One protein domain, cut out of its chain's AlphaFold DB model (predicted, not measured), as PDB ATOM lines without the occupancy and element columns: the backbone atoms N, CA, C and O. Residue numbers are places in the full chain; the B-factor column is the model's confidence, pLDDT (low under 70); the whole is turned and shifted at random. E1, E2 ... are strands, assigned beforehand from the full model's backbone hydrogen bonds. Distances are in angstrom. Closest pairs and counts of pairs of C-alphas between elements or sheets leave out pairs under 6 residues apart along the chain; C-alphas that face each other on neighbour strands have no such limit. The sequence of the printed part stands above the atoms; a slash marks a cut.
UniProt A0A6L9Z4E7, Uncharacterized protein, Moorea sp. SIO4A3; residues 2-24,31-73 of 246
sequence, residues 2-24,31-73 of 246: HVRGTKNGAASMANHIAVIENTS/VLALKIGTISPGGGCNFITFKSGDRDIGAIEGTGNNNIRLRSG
ATOM      1  N   HIS A   2      33.378   1.592  76.518       36.81
ATOM      2  CA  HIS A   2      33.027   2.049  75.174       36.81
ATOM      3  C   HIS A   2      31.584   2.542  75.258       36.81
ATOM      4  O   HIS A   2      30.669   1.731  75.380       36.81
ATOM      5  N   VAL A   3      31.373   3.856  75.294       55.38
ATOM      6  CA  VAL A   3      30.016   4.409  75.265       55.38
ATOM      7  C   VAL A   3      29.523   4.328  73.822       55.38
ATOM      8  O   VAL A   3      29.784   5.216  73.018       55.38
ATOM      9  N   ARG A   4      28.849   3.230  73.469       51.91
ATOM     10  CA  ARG A   4      28.043   3.128  72.246       51.91
ATOM     11  C   ARG A   4      26.590   3.391  72.616       51.91
ATOM     12  O   ARG A   4      25.875   2.479  73.013       51.91
ATOM     13  N   GLY A   5      26.176   4.649  72.521       54.88
ATOM     14  CA  GLY A   5      24.788   5.057  72.702       54.88
ATOM     15  C   GLY A   5      24.494   6.266  71.829       54.88
ATOM     16  O   GLY A   5      25.059   7.334  72.042       54.88
ATOM     17  N   THR A   6      23.633   6.100  70.832       52.44
ATOM     18  CA  THR A   6      23.071   7.200  70.049       52.44
ATOM     19  C   THR A   6      21.854   7.732  70.792       52.44
ATOM     20  O   THR A   6      20.834   7.054  70.896       52.44
ATOM     21  N   LYS A   7      21.951   8.952  71.316       54.97
ATOM     22  CA  LYS A   7      20.778   9.736  71.705       54.97
ATOM     23  C   LYS A   7      20.553  10.811  70.651       54.97
ATOM     24  O   LYS A   7      21.393  11.689  70.485       54.97
ATOM     25  N   ASN A   8      19.405  10.766  69.981       49.16
ATOM     26  CA  ASN A   8      18.887  11.924  69.256       49.16
ATOM     27  C   ASN A   8      18.247  12.871  70.289       49.16
ATOM     28  O   ASN A   8      17.052  12.796  70.551       49.16
ATOM     29  N   GLY A   9      19.093  13.699  70.919       55.38
ATOM     30  CA  GLY A   9      18.733  14.729  71.909       55.38
ATOM     31  C   GLY A   9      18.672  14.245  73.375       55.38
ATOM     32  O   GLY A   9      18.434  13.070  73.646       55.38
ATOM     33  N   ALA A  10      18.903  15.078  74.396       51.62
ATOM     34  CA  ALA A  10      19.337  16.478  74.419       51.62
ATOM     35  C   ALA A  10      20.466  16.628  75.452       51.62
ATOM     36  O   ALA A  10      20.263  16.270  76.614       51.62
ATOM     37  N   ALA A  11      21.632  17.149  75.063       49.97
ATOM     38  CA  ALA A  11      22.513  17.791  76.028       49.97
ATOM     39  C   ALA A  11      22.468  19.297  75.829       49.97
ATOM     40  O   ALA A  11      22.242  19.838  74.748       49.97
ATOM     41  N   SER A  12      22.613  19.981  76.944       62.00
ATOM     42  CA  SER A  12      22.432  21.412  77.033       62.00
ATOM     43  C   SER A  12      23.442  21.908  78.073       62.00
ATOM     44  O   SER A  12      23.816  21.151  78.956       62.00
ATOM     45  N   MET A  13      23.930  23.140  78.012       54.00
ATOM     46  CA  MET A  13      22.986  24.211  78.324       54.00
ATOM     47  C   MET A  13      22.073  24.651  77.172       54.00
ATOM     48  O   MET A  13      20.981  25.123  77.454       54.00
ATOM     49  N   ALA A  14      22.391  24.365  75.898       52.25
ATOM     50  CA  ALA A  14      21.338  24.336  74.865       52.25
ATOM     51  C   ALA A  14      21.474  23.302  73.732       52.25
ATOM     52  O   ALA A  14      20.438  22.841  73.283       52.25
ATOM     53  N   ASN A  15      22.663  22.914  73.243       60.91
ATOM     54  CA  ASN A  15      22.749  22.072  72.024       60.91
ATOM     55  C   ASN A  15      23.990  21.152  71.951       60.91
ATOM     56  O   ASN A  15      24.571  20.966  70.882       60.91
ATOM     57  N   HIS A  16      24.440  20.585  73.068       73.38
ATOM     58  CA  HIS A  16      25.572  19.644  73.080       73.38
ATOM     59  C   HIS A  16      25.076  18.190  73.191       73.38
ATOM     60  O   HIS A  16      23.884  17.957  73.348       73.38
ATOM     61  N   ILE A  17      25.958  17.187  73.099       74.56
ATOM     62  CA  ILE A  17      25.612  15.767  73.377       74.56
ATOM     63  C   ILE A  17      26.143  15.314  74.750       74.56
ATOM     64  O   ILE A  17      25.584  14.408  75.367       74.56
ATOM     65  N   ALA A  18      27.161  15.996  75.276       80.25
ATOM     66  CA  ALA A  18      27.658  15.822  76.634       80.25
ATOM     67  C   ALA A  18      28.127  17.171  77.193       80.25
ATOM     68  O   ALA A  18      28.689  17.979  76.452       80.25
ATOM     69  N   VAL A  19      27.902  17.392  78.488       79.94
ATOM     70  CA  VAL A  19      28.440  18.519  79.261       79.94
ATOM     71  C   VAL A  19      29.118  17.945  80.499       79.94
ATOM     72  O   VAL A  19      28.564  17.062  81.151       79.94
ATOM     73  N   ILE A  20      30.337  18.405  80.775       86.50
ATOM     74  CA  ILE A  20      31.105  18.065  81.974       86.50
ATOM     75  C   ILE A  20      31.336  19.387  82.692       86.50
ATOM     76  O   ILE A  20      31.940  20.290  82.119       86.50
ATOM     77  N   GLU A  21      30.823  19.508  83.910       85.25
ATOM     78  CA  GLU A  21      30.915  20.728  84.704       85.25
ATOM     79  C   GLU A  21      31.453  20.421  86.101       85.25
ATOM     80  O   GLU A  21      31.131  19.393  86.698       85.25
ATOM     81  N   ASN A  22      32.279  21.330  86.615       86.06
ATOM     82  CA  ASN A  22      32.634  21.393  88.023       86.06
ATOM     83  C   ASN A  22      32.014  22.673  88.590       86.06
ATOM     84  O   ASN A  22      32.405  23.773  88.210       86.06
ATOM     85  N   THR A  23      31.027  22.535  89.472       91.38
ATOM     86  CA  THR A  23      30.267  23.666  90.030       91.38
ATOM     87  C   THR A  23      30.967  24.339  91.215       91.38
ATOM     88  O   THR A  23      30.388  25.209  91.863       91.38
ATOM     89  N   SER A  24      32.186  23.914  91.555       91.81
ATOM     90  CA  SER A  24      32.979  24.523  92.621       91.81
ATOM     91  C   SER A  24      33.403  25.944  92.243       91.81
ATOM     92  O   SER A  24      33.948  26.172  91.169       91.81
ATOM     93  N   VAL A  31      37.934  20.383  85.603       89.75
ATOM     94  CA  VAL A  31      36.751  19.834  84.910       89.75
ATOM     95  C   VAL A  31      37.060  18.528  84.175       89.75
ATOM     96  O   VAL A  31      36.391  17.520  84.391       89.75
ATOM     97  N   LEU A  32      38.062  18.528  83.288       91.38
ATOM     98  CA  LEU A  32      38.345  17.401  82.398       91.38
ATOM     99  C   LEU A  32      39.847  17.170  82.249       91.38
ATOM    100  O   LEU A  32      40.578  18.037  81.777       91.38
ATOM    101  N   ALA A  33      40.279  15.949  82.564       92.31
ATOM    102  CA  ALA A  33      41.601  15.442  82.227       92.31
ATOM    103  C   ALA A  33      41.480  14.335  81.172       92.31
ATOM    104  O   ALA A  33      40.749  13.360  81.358       92.31
ATOM    105  N   LEU A  34      42.230  14.464  80.075       92.81
ATOM    106  CA  LEU A  34      42.358  13.435  79.042       92.81
ATOM    107  C   LEU A  34      43.739  12.794  79.156       92.81
ATOM    108  O   LEU A  34      44.757  13.433  78.902       92.81
ATOM    109  N   LYS A  35      43.775  11.520  79.552       92.94
ATOM    110  CA  LYS A  35      45.014  10.767  79.761       92.94
ATOM    111  C   LYS A  35      45.070   9.561  78.833       92.94
ATOM    112  O   LYS A  35      44.137   8.765  78.777       92.94
ATOM    113  N   ILE A  36      46.216   9.390  78.187       90.94
ATOM    114  CA  ILE A  36      46.576   8.169  77.465       90.94
ATOM    115  C   ILE A  36      47.567   7.334  78.291       90.94
ATOM    116  O   ILE A  36      48.176   7.828  79.239       90.94
ATOM    117  N   GLY A  37      47.728   6.055  77.947       92.75
ATOM    118  CA  GLY A  37      48.573   5.126  78.711       92.75
ATOM    119  C   GLY A  37      50.083   5.275  78.489       92.75
ATOM    120  O   GLY A  37      50.859   4.780  79.302       92.75
ATOM    121  N   THR A  38      50.509   5.938  77.411       91.31
ATOM    122  CA  THR A  38      51.934   6.152  77.106       91.31
ATOM    123  C   THR A  38      52.459   7.442  77.737       91.31
ATOM    124  O   THR A  38      51.746   8.439  77.825       91.31
ATOM    125  N   ILE A  39      53.734   7.422  78.120       91.06
ATOM    126  CA  ILE A  39      54.489   8.561  78.664       91.06
ATOM    127  C   ILE A  39      55.215   9.375  77.582       91.06
ATOM    128  O   ILE A  39      56.092  10.167  77.908       91.06
ATOM    129  N   SER A  40      54.943   9.093  76.304       92.88
ATOM    130  CA  SER A  40      55.424   9.857  75.147       92.88
ATOM    131  C   SER A  40      54.428   9.677  73.987       92.88
ATOM    132  O   SER A  40      54.600   8.781  73.155       92.88
ATOM    133  N   PRO A  41      53.322  10.448  73.968       92.38
ATOM    134  CA  PRO A  41      52.315  10.391  72.908       92.38
ATOM    135  C   PRO A  41      52.932  10.670  71.534       92.38
ATOM    136  O   PRO A  41      53.382  11.786  71.299       92.38
ATOM    137  N   GLY A  42      52.937   9.700  70.618       93.06
ATOM    138  CA  GLY A  42      53.338   9.913  69.219       93.06
ATOM    139  C   GLY A  42      52.201  10.462  68.346       93.06
ATOM    140  O   GLY A  42      51.078  10.618  68.816       93.06
ATOM    141  N   GLY A  43      52.464  10.674  67.050       88.88
ATOM    142  CA  GLY A  43      51.480  11.192  66.076       88.88
ATOM    143  C   GLY A  43      50.200  10.362  65.909       88.88
ATOM    144  O   GLY A  43      49.187  10.887  65.472       88.88
ATOM    145  N   GLY A  44      50.225   9.077  66.273       88.81
ATOM    146  CA  GLY A  44      49.031   8.221  66.291       88.81
ATOM    147  C   GLY A  44      48.217   8.298  67.589       88.81
ATOM    148  O   GLY A  44      47.168   7.667  67.694       88.81
ATOM    149  N   CYS A  45      48.698   9.022  68.604       94.12
ATOM    150  CA  CYS A  45      48.031   9.156  69.893       94.12
ATOM    151  C   CYS A  45      47.117  10.385  69.890       94.12
ATOM    152  O   CYS A  45      47.565  11.498  70.160       94.12
ATOM    153  N   ASN A  46      45.831  10.175  69.618       93.88
ATOM    154  CA  ASN A  46      44.824  11.232  69.655       93.88
ATOM    155  C   ASN A  46      44.234  11.386  71.063       93.88
ATOM    156  O   ASN A  46      43.784  10.409  71.661       93.88
ATOM    157  N   PHE A  47      44.193  12.619  71.565       94.81
ATOM    158  CA  PHE A  47      43.438  12.994  72.763       94.81
ATOM    159  C   PHE A  47      41.993  13.340  72.395       94.81
ATOM    160  O   PHE A  47      41.061  12.922  73.076       94.81
ATOM    161  N   ILE A  48      41.816  14.078  71.293       95.44
ATOM    162  CA  ILE A  48      40.520  14.438  70.708       95.44
ATOM    163  C   ILE A  48      40.624  14.283  69.190       95.44
ATOM    164  O   ILE A  48      41.604  14.732  68.600       95.44
ATOM    165  N   THR A  49      39.608  13.698  68.555       94.69
ATOM    166  CA  THR A  49      39.497  13.602  67.091       94.69
ATOM    167  C   THR A  49      38.180  14.219  66.634       94.69
ATOM    168  O   THR A  49      37.115  13.854  67.127       94.69
ATOM    169  N   PHE A  50      38.253  15.134  65.671       94.25
ATOM    170  CA  PHE A  50      37.106  15.762  65.022       94.25
ATOM    171  C   PHE A  50      36.836  15.063  63.692       94.25
ATOM    172  O   PHE A  50      37.758  14.883  62.890       94.25
ATOM    173  N   LYS A  51      35.580  14.681  63.441       93.62
ATOM    174  CA  LYS A  51      35.182  13.926  62.246       93.62
ATOM    175  C   LYS A  51      34.034  14.605  61.497       93.62
ATOM    176  O   LYS A  51      33.141  15.170  62.121       93.62
ATOM    177  N   SER A  52      34.048  14.508  60.169       92.62
ATOM    178  CA  SER A  52      32.914  14.799  59.283       92.62
ATOM    179  C   SER A  52      32.520  13.502  58.581       92.62
ATOM    180  O   SER A  52      33.281  12.973  57.766       92.62
ATOM    181  N   GLY A  53      31.380  12.928  58.975       92.38
ATOM    182  CA  GLY A  53      31.091  11.519  58.696       92.38
ATOM    183  C   GLY A  53      32.218  10.626  59.229       92.38
ATOM    184  O   GLY A  53      32.660  10.783  60.369       92.38
ATOM    185  N   ASP A  54      32.738   9.742  58.380       92.38
ATOM    186  CA  ASP A  54      33.846   8.847  58.736       92.38
ATOM    187  C   ASP A  54      35.240   9.474  58.560       92.38
ATOM    188  O   ASP A  54      36.241   8.890  58.987       92.38
ATOM    189  N   ARG A  55      35.333  10.682  57.989       93.00
ATOM    190  CA  ARG A  55      36.603  11.368  57.719       93.00
ATOM    191  C   ARG A  55      37.079  12.161  58.930       93.00
ATOM    192  O   ARG A  55      36.345  13.000  59.442       93.00
ATOM    193  N   ASP A  56      38.336  11.978  59.324       93.12
ATOM    194  CA  ASP A  56      38.998  12.852  60.298       93.12
ATOM    195  C   ASP A  56      39.282  14.221  59.665       93.12
ATOM    196  O   ASP A  56      39.952  14.313  58.635       93.12
ATOM    197  N   ILE A  57      38.782  15.285  60.289       94.12
ATOM    198  CA  ILE A  57      38.962  16.677  59.843       94.12
ATOM    199  C   ILE A  57      39.880  17.482  60.769       94.12
ATOM    200  O   ILE A  57      40.355  18.548  60.390       94.12
ATOM    201  N   GLY A  58      40.190  16.952  61.952       94.50
ATOM    202  CA  GLY A  58      41.202  17.514  62.834       94.50
ATOM    203  C   GLY A  58      41.418  16.684  64.091       94.50
ATOM    204  O   GLY A  58      40.664  15.748  64.360       94.50
ATOM    205  N   ALA A  59      42.446  17.015  64.864       95.56
ATOM    206  CA  ALA A  59      42.727  16.351  66.132       95.56
ATOM    207  C   ALA A  59      43.572  17.214  67.072       95.56
ATOM    208  O   ALA A  59      44.340  18.064  66.626       95.56
ATOM    209  N   ILE A  60      43.466  16.926  68.369       96.25
ATOM    210  CA  ILE A  60      44.514  17.227  69.346       96.25
ATOM    211  C   ILE A  60      45.271  15.924  69.567       96.25
ATOM    212  O   ILE A  60      44.712  14.961  70.096       96.25
ATOM    213  N   GLU A  61      46.523  15.878  69.131       96.12
ATOM    214  CA  GLU A  61      47.301  14.641  69.050       96.12
ATOM    215  C   GLU A  61      48.735  14.826  69.539       96.12
ATOM    216  O   GLU A  61      49.262  15.937  69.569       96.12
ATOM    217  N   GLY A  62      49.365  13.726  69.935       95.94
ATOM    218  CA  GLY A  62      50.768  13.689  70.322       95.94
ATOM    219  C   GLY A  62      51.730  14.016  69.184       95.94
ATOM    220  O   GLY A  62      51.427  13.800  68.015       95.94
ATOM    221  N   THR A  63      52.938  14.468  69.516       93.88
ATOM    222  CA  THR A  63      54.015  14.686  68.524       93.88
ATOM    223  C   THR A  63      55.251  13.811  68.742       93.88
ATOM    224  O   THR A  63      56.192  13.870  67.957       93.88
ATOM    225  N   GLY A  64      55.274  13.019  69.810       87.94
ATOM    226  CA  GLY A  64      56.484  12.499  70.442       87.94
ATOM    227  C   GLY A  64      57.078  13.542  71.393       87.94
ATOM    228  O   GLY A  64      56.943  14.746  71.165       87.94
ATOM    229  N   ASN A  65      57.728  13.092  72.470       87.31
ATOM    230  CA  ASN A  65      58.406  13.937  73.468       87.31
ATOM    231  C   ASN A  65      57.476  14.741  74.394       87.31
ATOM    232  O   ASN A  65      57.811  15.859  74.770       87.31
ATOM    233  N   ASN A  66      56.319  14.188  74.773       87.88
ATOM    234  CA  ASN A  66      55.379  14.835  75.706       87.88
ATOM    235  C   ASN A  66      54.834  16.195  75.256       87.88
ATOM    236  O   ASN A  66      54.460  17.019  76.084       87.88
ATOM    237  N   ASN A  67      54.724  16.393  73.946       91.25
ATOM    238  CA  ASN A  67      54.058  17.546  73.359       91.25
ATOM    239  C   ASN A  67      52.785  17.116  72.623       91.25
ATOM    240  O   ASN A  67      52.641  15.960  72.203       91.25
ATOM    241  N   ILE A  68      51.871  18.071  72.467       95.06
ATOM    242  CA  ILE A  68      50.650  17.939  71.673       95.06
ATOM    243  C   ILE A  68      50.656  18.959  70.538       95.06
ATOM    244  O   ILE A  68      51.297  20.005  70.635       95.06
ATOM    245  N   ARG A  69      49.917  18.667  69.471       93.88
ATOM    246  CA  ARG A  69      49.623  19.606  68.386       93.88
ATOM    247  C   ARG A  69      48.141  19.603  68.054       93.88
ATOM    248  O   ARG A  69      47.468  18.580  68.189       93.88
ATOM    249  N   LEU A  70      47.671  20.740  67.556       94.31
ATOM    250  CA  LEU A  70      46.390  20.848  66.877       94.31
ATOM    251  C   LEU A  70      46.622  20.585  65.387       94.31
ATOM    252  O   LEU A  70      47.400  21.283  64.739       94.31
ATOM    253  N   ARG A  71      45.980  19.551  64.851       92.50
ATOM    254  CA  ARG A  71      46.039  19.202  63.432       92.50
ATOM    255  C   ARG A  71      44.713  19.552  62.779       92.50
ATOM    256  O   ARG A  71      43.672  19.088  63.236       92.50
ATOM    257  N   SER A  72      44.760  20.306  61.687       91.00
ATOM    258  CA  SER A  72      43.610  20.579  60.823       91.00
ATOM    259  C   SER A  72      44.073  20.799  59.375       91.00
ATOM    260  O   SER A  72      45.273  20.743  59.102       91.00
ATOM    261  N   GLY A  73      43.134  21.011  58.448       85.19
ATOM    262  CA  GLY A  73      43.447  21.400  57.066       85.19
ATOM    263  C   GLY A  73      43.918  22.850  56.910       85.19
ATOM    264  O   GLY A  73      44.464  23.184  55.865       85.19
TER     265      GLY A  73
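Overview. This is residues 2 to 24 and 31 to 73 of the 246 residues of an uncharacterized protein of Moorea sp. SIO4A3 (UniProt A0A6L9Z4E7). This model has little regular structure: a small three-stranded antiparallel sheet, E1 - E2 - E3, with a long unnamed stretch, residues 2 to 24, winding off to one side. A second unnamed stretch, residues 31 to 45, leads into the sheet. The printed part has 66 residues, 20 of them in three named strands and no named helix: all strand, loose, radius of gyration of the C-alphas 14.7 A, spans 39 by 35 by 23 A.

Along the chain. After residues 2 to 24 and 31 to 45, E1 covers residues 46 to 52, 16.2 A, from C-alpha 46 at (44.824, 11.232, 69.655). E2, residues 55 to 62, spans 19.1 A and bends by 65 degrees at residue 58. E3, residues 68 to 72, spans 13.2 A, ending at (43.610, 20.579, 60.823).

Arrangement. The strands form a meander, each the antiparallel neighbour of the one before. Hairpin E1 and E2 has N 50 and O 58 within hydrogen-bond range, 2.8 A; hairpin E2 and E3 has N 59 and O 71, 2.9 A.

Size, cuts and confidence. Residues 25 to 30 are not printed; C-alphas 24 and 31 are 9.8 A apart. Both strand links are tight. Residues 2 to 15 have pLDDT under 70.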